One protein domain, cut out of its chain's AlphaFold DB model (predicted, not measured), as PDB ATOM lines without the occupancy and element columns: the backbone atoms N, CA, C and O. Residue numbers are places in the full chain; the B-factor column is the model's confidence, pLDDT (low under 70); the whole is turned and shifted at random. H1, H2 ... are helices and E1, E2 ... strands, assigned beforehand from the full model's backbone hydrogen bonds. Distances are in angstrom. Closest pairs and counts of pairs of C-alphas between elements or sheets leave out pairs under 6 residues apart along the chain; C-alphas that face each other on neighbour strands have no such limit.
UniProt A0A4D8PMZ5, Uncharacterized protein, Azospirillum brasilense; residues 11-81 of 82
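AT A GLANCE: This is residues 11 to 81 of the 82 residues of an uncharacterized protein of Azospirillum brasilense (UniProt A0A4D8PMZ5). A twisted sheet of four strands, a meander in which each strand is the antiparallel neighbour of the one before, has one helix slantwise over one face. The helix, H1, comes after a long loop of residues 46 to 67 and meets the sheet with its residues 68 to 73, mostly at E4. The 71 printed residues run E1, E2, E3, E4, H1, with sheet order E1 - E2 - E3 - E4; the class is mixed, helices and strands, with under half of the residues in named elements. The whole is compact but flat, with a radius of gyration of the C-alphas of 11.8 A and spans of 33 by 29 by 16 A.

HOW THE PARTS SIT: Start at edge strand E1, residues 11 to 14, which forms a hairpin with E2, residues 21 to 25; look for N 12 and O 23, 2.9 A apart. E2 forms a hairpin with E3, residues 34 to 39, at N 22 and O 36, 2.8 A. E3 forms a hairpin with edge strand E4, residues 42 to 45, at N 37 and O 44, 2.8 A; E1 and E4 are apart. H1, residues 68 to 79, is on the sheet at a height of 9.7 A, only just over E3 alone, with 5 C-alphas falling on E3 and 2 on E4. On the local plane it stands at 50 degrees to E3, slantwise to the strands. Its closest C-alphas to E4 are those of Asn 69 and Val 43, 5.4 A apart. In H1 every O i to N i+4 pair is within hydrogen-bond range.

IN THESE COORDINATES: Find C-alpha 11 at (154.140, 74.093, 176.766), where E1 begins its 9.7 A. E2 covers 13.1 A, E3 16.3 A and E4 10.2 A. H1 runs 17.3 A from C-alpha 68 at (151.228, 66.033, 170.280) to C-alpha 79 at (167.843, 70.084, 167.791).

THE WHOLE: The two C-alphas farthest apart, of Arg 50 and Val 81, are 35.8 A apart. The printed part has no cut. The link from E4 to H1 is long, 22 residues. Look for pLDDT under 70 at residue 18, residues 48 to 50 and residues 78 to 81.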
ATOM      1  N   VAL A  11     153.389  75.242 176.258       86.50
ATOM      2  CA  VAL A  11     154.140  74.093 176.766       86.50
ATOM      3  C   VAL A  11     155.126  74.590 177.810       86.50
ATOM      4  O   VAL A  11     156.017  75.376 177.492       86.50
ATOM      5  N   THR A  12     154.964  74.118 179.040       87.50
ATOM      6  CA  THR A  12     155.911  74.336 180.136       87.50
ATOM      7  C   THR A  12     156.653  73.035 180.394       87.50
ATOM      8  O   THR A  12     156.024  71.995 180.583       87.50
ATOM      9  N   ILE A  13     157.982  73.093 180.408       85.81
ATOM     10  CA  ILE A  13     158.837  71.944 180.712       85.81
ATOM     11  C   ILE A  13     159.228  72.025 182.184       85.81
ATOM     12  O   ILE A  13     159.824  73.012 182.615       85.81
ATOM     13  N   LEU A  14     158.872  70.999 182.946       85.56
ATOM     14  CA  LEU A  14     159.346  70.790 184.305       85.56
ATOM     15  C   LEU A  14     160.504  69.794 184.248       85.56
ATOM     16  O   LEU A  14     160.322  68.635 183.863       85.56
ATOM     17  N   ASP A  15     161.690  70.279 184.604       76.06
ATOM     18  CA  ASP A  15     162.905  69.476 184.709       76.06
ATOM     19  C   ASP A  15     162.908  68.725 186.046       76.06
ATOM     20  O   ASP A  15     163.533  69.125 187.029       76.06
ATOM     21  N   GLU A  16     162.103  67.666 186.103       74.88
ATOM     22  CA  GLU A  16     162.079  66.740 187.229       74.88
ATOM     23  C   GLU A  16     163.184  65.687 187.046       74.88
ATOM     24  O   GLU A  16     163.340  65.131 185.949       74.88
ATOM     25  N   PRO A  17     163.950  65.359 188.103       72.00
ATOM     26  CA  PRO A  17     165.087  64.457 187.992       72.00
ATOM     27  C   PRO A  17     164.660  63.083 187.459       72.00
ATOM     28  O   PRO A  17     164.003  62.298 188.142       72.00
ATOM     29  N   GLY A  18     165.083  62.792 186.226       69.50
ATOM     30  CA  GLY A  18     164.909  61.502 185.558       69.50
ATOM     31  C   GLY A  18     163.677  61.371 184.661       69.50
ATOM     32  O   GLY A  18     163.554  60.333 184.010       69.50
ATOM     33  N   LEU A  19     162.785  62.369 184.590       75.56
ATOM     34  CA  LEU A  19     161.614  62.298 183.709       75.56
ATOM     35  C   LEU A  19     161.052  63.697 183.380       75.56
ATOM     36  O   LEU A  19     160.319  64.251 184.198       75.56
ATOM     37  N   PRO A  20     161.333  64.270 182.194       80.62
ATOM     38  CA  PRO A  20     160.808  65.584 181.840       80.62
ATOM     39  C   PRO A  20     159.277  65.545 181.769       80.62
ATOM     40  O   PRO A  20     158.686  64.743 181.032       80.62
ATOM     41  N   VAL A  21     158.634  66.427 182.539       85.88
ATOM     42  CA  VAL A  21     157.177  66.583 182.545       85.88
ATOM     43  C   VAL A  21     156.807  67.816 181.733       85.88
ATOM     44  O   VAL A  21     157.284  68.917 181.982       85.88
ATOM     45  N   LEU A  22     155.923  67.639 180.760       87.94
ATOM     46  CA  LEU A  22     155.411  68.691 179.896       87.94
ATOM     47  C   LEU A  22     153.997  69.057 180.342       87.94
ATOM     48  O   LEU A  22     153.082  68.244 180.216       87.94
ATOM     49  N   LEU A  23     153.792  70.273 180.835       89.12
ATOM     50  CA  LEU A  23     152.456  70.817 181.073       89.12
ATOM     51  C   LEU A  23     151.987  71.529 179.807       89.12
ATOM     52  O   LEU A  23     152.619  72.488 179.366       89.12
ATOM     53  N   VAL A  24     150.897  71.048 179.210       88.62
ATOM     54  CA  VAL A  24     150.371  71.580 177.947       88.62
ATOM     55  C   VAL A  24     148.981  72.171 178.152       88.62
ATOM     56  O   VAL A  24     148.047  71.453 178.517       88.62
ATOM     57  N   ALA A  25     148.829  73.463 177.864       89.56
ATOM     58  CA  ALA A  25     147.547  74.168 177.847       89.56
ATOM     59  C   ALA A  25     147.059  74.424 176.411       89.56
ATOM     60  O   ALA A  25     147.846  74.436 175.462       89.56
ATOM     61  N   GLY A  26     145.756  74.684 176.254       87.44
ATOM     62  CA  GLY A  26     145.152  75.056 174.964       87.44
ATOM     63  C   GLY A  26     144.718  73.875 174.088       87.44
ATOM     64  O   GLY A  26     144.409  74.056 172.910       87.44
ATOM     65  N   ILE A  27     144.667  72.662 174.649       86.44
ATOM     66  CA  ILE A  27     144.157  71.473 173.954       86.44
ATOM     67  C   ILE A  27     142.641  71.632 173.729       86.44
ATOM     68  O   ILE A  27     141.901  71.829 174.694       86.44
ATOM     69  N   PRO A  28     142.131  71.505 172.488       84.38
ATOM     70  CA  PRO A  28     140.701  71.582 172.215       84.38
ATOM     71  C   PRO A  28     139.890  70.586 173.038       84.38
ATOM     72  O   PRO A  28     140.180  69.389 173.057       84.38
ATOM     73  N   GLY A  29     138.833  71.084 173.676       80.81
ATOM     74  CA  GLY A  29     137.989  70.273 174.551       80.81
ATOM     75  C   GLY A  29     138.546  70.082 175.964       80.81
ATOM     76  O   GLY A  29     137.898  69.394 176.752       80.81
ATOM     77  N   ASP A  30     139.683  70.699 176.299       82.62
ATOM     78  CA  ASP A  30     140.148  70.885 177.675       82.62
ATOM     79  C   ASP A  30     140.097  72.366 178.076       82.62
ATOM     80  O   ASP A  30     140.176  73.264 177.237       82.62
ATOM     81  N   GLN A  31     139.933  72.615 179.371       79.88
ATOM     82  CA  GLN A  31     139.933  73.953 179.974       79.88
ATOM     83  C   GLN A  31     141.179  74.176 180.849       79.88
ATOM     84  O   GLN A  31     141.391  75.294 181.312       79.88
ATOM     85  N   GLY A  32     141.979  73.134 181.097       85.06
ATOM     86  CA  GLY A  32     143.156  73.179 181.957       85.06
ATOM     87  C   GLY A  32     144.447  72.760 181.259       85.06
ATOM     88  O   GLY A  32     144.510  72.560 180.044       85.06
ATOM     89  N   GLU A  33     145.488  72.637 182.075       88.06
ATOM     90  CA  GLU A  33     146.762  72.052 181.680       88.06
ATOM     91  C   GLU A  33     146.678  70.534 181.776       88.06
ATOM     92  O   GLU A  33     146.146  69.977 182.742       88.06
ATOM     93  N   VAL A  34     147.235  69.856 180.780       88.06
ATOM     94  CA  VAL A  34     147.444  68.416 180.843       88.06
ATOM     95  C   VAL A  34     148.931  68.139 180.941       88.06
ATOM     96  O   VAL A  34     149.715  68.609 180.122       88.06
ATOM     97  N   ALA A  35     149.297  67.349 181.943       88.88
ATOM     98  CA  ALA A  35     150.655  66.881 182.121       88.88
ATOM     99  C   ALA A  35     150.932  65.680 181.209       88.88
ATOM    100  O   ALA A  35     150.137  64.741 181.124       88.88
ATOM    101  N   PHE A  36     152.083  65.699 180.557       88.62
ATOM    102  CA  PHE A  36     152.618  64.610 179.761       88.62
ATOM    103  C   PHE A  36     154.025  64.285 180.235       88.62
ATOM    104  O   PHE A  36     154.736  65.141 180.743       88.62
ATOM    105  N   VAL A  37     154.430  63.044 180.038       88.25
ATOM    106  CA  VAL A  37     155.812  62.606 180.166       88.25
ATOM    107  C   VAL A  37     156.332  62.288 178.783       88.25
ATOM    108  O   VAL A  37     155.628  61.654 177.987       88.25
ATOM    109  N   GLN A  38     157.569  62.691 178.532       81.50
ATOM    110  CA  GLN A  38     158.323  62.233 177.381       81.50
ATOM    111  C   GLN A  38     159.328  61.157 177.812       81.50
ATOM    112  O   GLN A  38     160.169  61.383 178.676       81.50
ATOM    113  N   ASP A  39     159.218  59.985 177.196       79.62
ATOM    114  CA  ASP A  39     160.104  58.834 177.365       79.62
ATOM    115  C   ASP A  39     160.721  58.515 175.994       79.62
ATOM    116  O   ASP A  39     160.089  57.909 175.121       79.62
ATOM    117  N   GLY A  40     161.919  59.054 175.749       79.81
ATOM    118  CA  GLY A  40     162.539  59.071 174.423       79.81
ATOM    119  C   GLY A  40     161.675  59.815 173.395       79.81
ATOM    120  O   GLY A  40     161.427  61.013 173.526       79.81
ATOM    121  N   LEU A  41     161.208  59.093 172.368       80.12
ATOM    122  CA  LEU A  41     160.304  59.596 171.317       80.12
ATOM    123  C   LEU A  41     158.820  59.287 171.590       80.12
ATOM    124  O   LEU A  41     157.967  59.485 170.722       80.12
ATOM    125  N   ALA A  42     158.492  58.742 172.760       83.06
ATOM    126  CA  ALA A  42     157.119  58.453 173.140       83.06
ATOM    127  C   ALA A  42     156.610  59.494 174.137       83.06
ATOM    128  O   ALA A  42     157.208  59.723 175.184       83.06
ATOM    129  N   VAL A  43     155.451  60.075 173.842       87.06
ATOM    130  CA  VAL A  43     154.741  60.986 174.742       87.06
ATOM    131  C   VAL A  43     153.566  60.251 175.369       87.06
ATOM    132  O   VAL A  43     152.799  59.577 174.679       87.06
ATOM    133  N   ARG A  44     153.403  60.376 176.686       88.06
ATOM    134  CA  ARG A  44     152.312  59.752 177.448       88.06
ATOM    135  C   ARG A  44     151.633  60.791 178.319       88.06
ATOM    136  O   ARG A  44     152.308  61.531 179.019       88.06
ATOM    137  N   ALA A  45     150.305  60.834 178.316       87.31
ATOM    138  CA  ALA A  45     149.585  61.677 179.264       87.31
ATOM    139  C   ALA A  45     149.697  61.117 180.681       87.31
ATOM    140  O   ALA A  45     149.464  59.926 180.909       87.31
ATOM    141  N   LEU A  46     150.004  61.992 181.632       84.81
ATOM    142  CA  LEU A  46     149.901  61.699 183.048       84.81
ATOM    143  C   LEU A  46     148.436  61.787 183.487       84.81
ATOM    144  O   LEU A  46     147.644  62.620 183.036       84.81
ATOM    145  N   TRP A  47     148.053  60.868 184.364       72.69
ATOM    146  CA  TRP A  47     146.724  60.848 184.962       72.69
ATOM    147  C   TRP A  47     146.570  62.012 185.961       72.69
ATOM    148  O   TRP A  47     147.546  62.314 186.646       72.69
ATOM    149  N   PRO A  48     145.382  62.633 186.130       63.84
ATOM    150  CA  PRO A  48     144.098  62.374 185.477       63.84
ATOM    151  C   PRO A  48     143.771  63.403 184.378       63.84
ATOM    152  O   PRO A  48     143.098  64.402 184.629       63.84
ATOM    153  N   SER A  49     144.152  63.138 183.125       68.00
ATOM    154  CA  SER A  49     143.675  63.967 182.010       68.00
ATOM    155  C   SER A  49     142.176  63.753 181.729       68.00
ATOM    156  O   SER A  49     141.702  62.622 181.513       68.00
ATOM    157  N   ARG A  50     141.409  64.851 181.711       69.06
ATOM    158  CA  ARG A  50     139.980  64.840 181.356       69.06
ATOM    159  C   ARG A  50     139.736  65.024 179.855       69.06
ATOM    160  O   ARG A  50     138.707  64.537 179.386       69.06
ATOM    161  N   ALA A  51     140.667  65.598 179.089       72.38
ATOM    162  CA  ALA A  51     140.534  65.706 177.638       72.38
ATOM    163  C   ALA A  51     140.658  64.363 176.897       72.38
ATOM    164  O   ALA A  51     141.678  63.674 177.007       72.38
ATOM    165  N   PRO A  52     139.682  64.017 176.034       75.31
ATOM    166  CA  PRO A  52     139.768  62.843 175.168       75.31
ATOM    167  C   PRO A  52     140.998  62.847 174.251       75.31
ATOM    168  O   PRO A  52     141.624  61.802 174.085       75.31
ATOM    169  N   SER A  53     141.354  64.007 173.686       72.75
ATOM    170  CA  SER A  53     142.524  64.153 172.808       72.75
ATOM    171  C   SER A  53     143.829  63.940 173.566       72.75
ATOM    172  O   SER A  53     144.739  63.285 173.073       72.75
ATOM    173  N   ALA A  54     143.903  64.421 174.805       78.00
ATOM    174  CA  ALA A  54     145.100  64.296 175.615       78.00
ATOM    175  C   ALA A  54     145.348  62.858 176.100       78.00
ATOM    176  O   ALA A  54     146.494  62.450 176.224       78.00
ATOM    177  N   ARG A  55     144.309  62.030 176.271       81.12
ATOM    178  CA  ARG A  55     144.466  60.595 176.601       81.12
ATOM    179  C   ARG A  55     145.180  59.772 175.527       81.12
ATOM    180  O   ARG A  55     145.571  58.642 175.804       81.12
ATOM    181  N   ARG A  56     145.266  60.292 174.303       85.81
ATOM    182  CA  ARG A  56     145.879  59.631 173.148       85.81
ATOM    183  C   ARG A  56     146.797  60.622 172.434       85.81
ATOM    184  O   ARG A  56     146.417  61.125 171.377       85.81
ATOM    185  N   PRO A  57     147.966  60.950 173.014       86.88
ATOM    186  CA  PRO A  57     148.895  61.945 172.465       86.88
ATOM    187  C   PRO A  57     149.412  61.602 171.059       86.88
ATOM    188  O   PRO A  57     149.915  62.484 170.364       86.88
ATOM    189  N   GLU A  58     149.266  60.351 170.622       89.06
ATOM    190  CA  GLU A  58     149.537  59.877 169.265       89.06
ATOM    191  C   GLU A  58     148.454  60.264 168.241       89.06
ATOM    192  O   GLU A  58     148.696  60.205 167.033       89.06
ATOM    193  N   ARG A  59     147.260  60.673 168.691       88.81
ATOM    194  CA  ARG A  59     146.181  61.137 167.810       88.81
ATOM    195  C   ARG A  59     146.312  62.629 167.488       88.81
ATOM    196  O   ARG A  59     146.797  63.394 168.319       88.81
ATOM    197  N   PRO A  60     145.835  63.056 166.304       88.19
ATOM    198  CA  PRO A  60     145.702  64.469 165.961       88.19
ATOM    199  C   PRO A  60     145.009  65.275 167.062       88.19
ATOM    200  O   PRO A  60     143.953  64.864 167.551       88.19
ATOM    201  N   ILE A  61     145.569  66.437 167.407       86.00
ATOM    202  CA  ILE A  61     144.994  67.349 168.414       86.00
ATOM    203  C   ILE A  61     143.607  67.846 167.968       86.00
ATOM    204  O   ILE A  61     142.691  67.982 168.779       86.00
ATOM    205  N   ALA A  62     143.451  68.059 166.659       83.31
ATOM    206  CA  ALA A  62     142.192  68.300 165.963       83.31
ATOM    207  C   ALA A  62     142.295  67.786 164.509       83.31
ATOM    208  O   ALA A  62     143.403  67.498 164.040       83.31
ATOM    209  N   PRO A  63     141.180  67.666 163.764       83.62
ATOM    210  CA  PRO A  63     141.221  67.267 162.359       83.62
ATOM    211  C   PRO A  63     142.145  68.166 161.527       83.62
ATOM    212  O   PRO A  63     142.009  69.385 161.540       83.62
ATOM    213  N   GLY A  64     143.075  67.552 160.792       84.44
ATOM    214  CA  GLY A  64     144.042  68.265 159.949       84.44
ATOM    215  C   GLY A  64     145.255  68.843 160.686       84.44
ATOM    216  O   GLY A  64     146.077  69.490 160.045       84.44
ATOM    217  N   LEU A  65     145.394  68.605 161.994       84.88
ATOM    218  CA  LEU A  65     146.564  69.007 162.780       84.88
ATOM    219  C   LEU A  65     147.430  67.803 163.173       84.88
ATOM    220  O   LEU A  65     146.923  66.682 163.242       84.88
ATOM    221  N   PRO A  66     148.731  68.011 163.446       87.44
ATOM    222  CA  PRO A  66     149.593  66.949 163.950       87.44
ATOM    223  C   PRO A  66     149.153  66.462 165.341       87.44
ATOM    224  O   PRO A  66     148.376  67.110 166.049       87.44
ATOM    225  N   SER A  67     149.650  65.286 165.723       89.44
ATOM    226  CA  SER A  67     149.533  64.784 167.091       89.44
ATOM    227  C   SER A  67     150.542  65.477 168.005       89.44
ATOM    228  O   SER A  67     151.567  65.983 167.537       89.44
ATOM    229  N   LEU A  68     150.280  65.479 169.313       86.44
ATOM    230  CA  LEU A  68     151.228  66.033 170.280       86.44
ATOM    231  C   LEU A  68     152.562  65.273 170.236       86.44
ATOM    232  O   LEU A  68     153.623  65.892 170.264       86.44
ATOM    233  N   ASN A  69     152.507  63.948 170.068       88.56
ATOM    234  CA  ASN A  69     153.697  63.116 169.910       88.56
ATOM    235  C   ASN A  69     154.545  63.551 168.704       88.56
ATOM    236  O   ASN A  69     155.758  63.689 168.823       88.56
ATOM    237  N   SER A  70     153.915  63.815 167.555       88.81
ATOM    238  CA  SER A  70     154.625  64.253 166.348       88.81
ATOM    239  C   SER A  70     155.265  65.633 166.497       88.81
ATOM    240  O   SER A  70     156.375  65.821 166.008       88.81
ATOM    241  N   ILE A  71     154.600  66.581 167.170       85.69
ATOM    242  CA  ILE A  71     155.157  67.922 167.425       85.69
ATOM    243  C   ILE A  71     156.428  67.812 168.273       85.69
ATOM    244  O   ILE A  71     157.461  68.372 167.914       85.69
ATOM    245  N   LEU A  72     156.360  67.062 169.374       80.69
ATOM    246  CA  LEU A  72     157.470  66.939 170.318       80.69
ATOM    247  C   LEU A  72     158.636  66.131 169.733       80.69
ATOM    248  O   LEU A  72     159.784  66.541 169.865       80.69
ATOM    249  N   CYS A  73     158.360  65.049 168.997       82.06
ATOM    250  CA  CYS A  73     159.404  64.306 168.281       82.06
ATOM    251  C   CYS A  73     160.119  65.175 167.240       82.06
ATOM    252  O   CYS A  73     161.338  65.104 167.116       82.06
ATOM    253  N   ALA A  74     159.373  65.988 166.484       83.50
ATOM    254  CA  ALA A  74     159.965  66.884 165.496       83.50
ATOM    255  C   ALA A  74     160.862  67.944 166.149       83.50
ATOM    256  O   ALA A  74     161.894  68.278 165.579       83.50
ATOM    257  N   ALA A  75     160.497  68.436 167.337       76.06
ATOM    258  CA  ALA A  75     161.331  69.366 168.093       76.06
ATOM    259  C   ALA A  75     162.665  68.726 168.512       76.06
ATOM    260  O   ALA A  75     163.707  69.324 168.277       76.06
ATOM    261  N   VAL A  76     162.650  67.486 169.023       71.50
ATOM    262  CA  VAL A  76     163.884  66.746 169.363       71.50
ATOM    263  C   VAL A  76     164.777  66.557 168.136       71.50
ATOM    264  O   VAL A  76     165.965  66.857 168.181       71.50
ATOM    265  N   LEU A  77     164.204  66.105 167.017       72.19
ATOM    266  CA  LEU A  77     164.966  65.878 165.786       72.19
ATOM    267  C   LEU A  77     165.495  67.177 165.163       72.19
ATOM    268  O   LEU A  77     166.489  67.142 164.447       72.19
ATOM    269  N   ALA A  78     164.832  68.312 165.394       67.50
ATOM    270  CA  ALA A  78     165.305  69.608 164.922       67.50
ATOM    271  C   ALA A  78     166.539  70.093 165.700       67.50
ATOM    272  O   ALA A  78     167.391  70.747 165.102       67.50
ATOM    273  N   GLU A  79     166.661  69.749 166.986       58.19
ATOM    274  CA  GLU A  79     167.843  70.084 167.791       58.19
ATOM    275  C   GLU A  79     169.055  69.194 167.473       58.19
ATOM    276  O   GLU A  79     170.184  69.660 167.570       58.19
ATOM    277  N   GLU A  80     168.858  67.954 167.008       55.25
ATOM    278  CA  GLU A  80     169.970  67.071 166.600       55.25
ATOM    279  C   GLU A  80     170.628  67.453 165.256       55.25
ATOM    280  O   GLU A  80     171.636  66.862 164.867       55.25
ATOM    281  N   VAL A  81     170.067  68.421 164.521       49.53
ATOM    282  CA  VAL A  81     170.582  68.890 163.215       49.53
ATOM    283  C   VAL A  81     171.360  70.216 163.339       49.53
ATOM    284  O   VAL A  81     171.778  70.785 162.328       49.53
TER     285      VAL A  81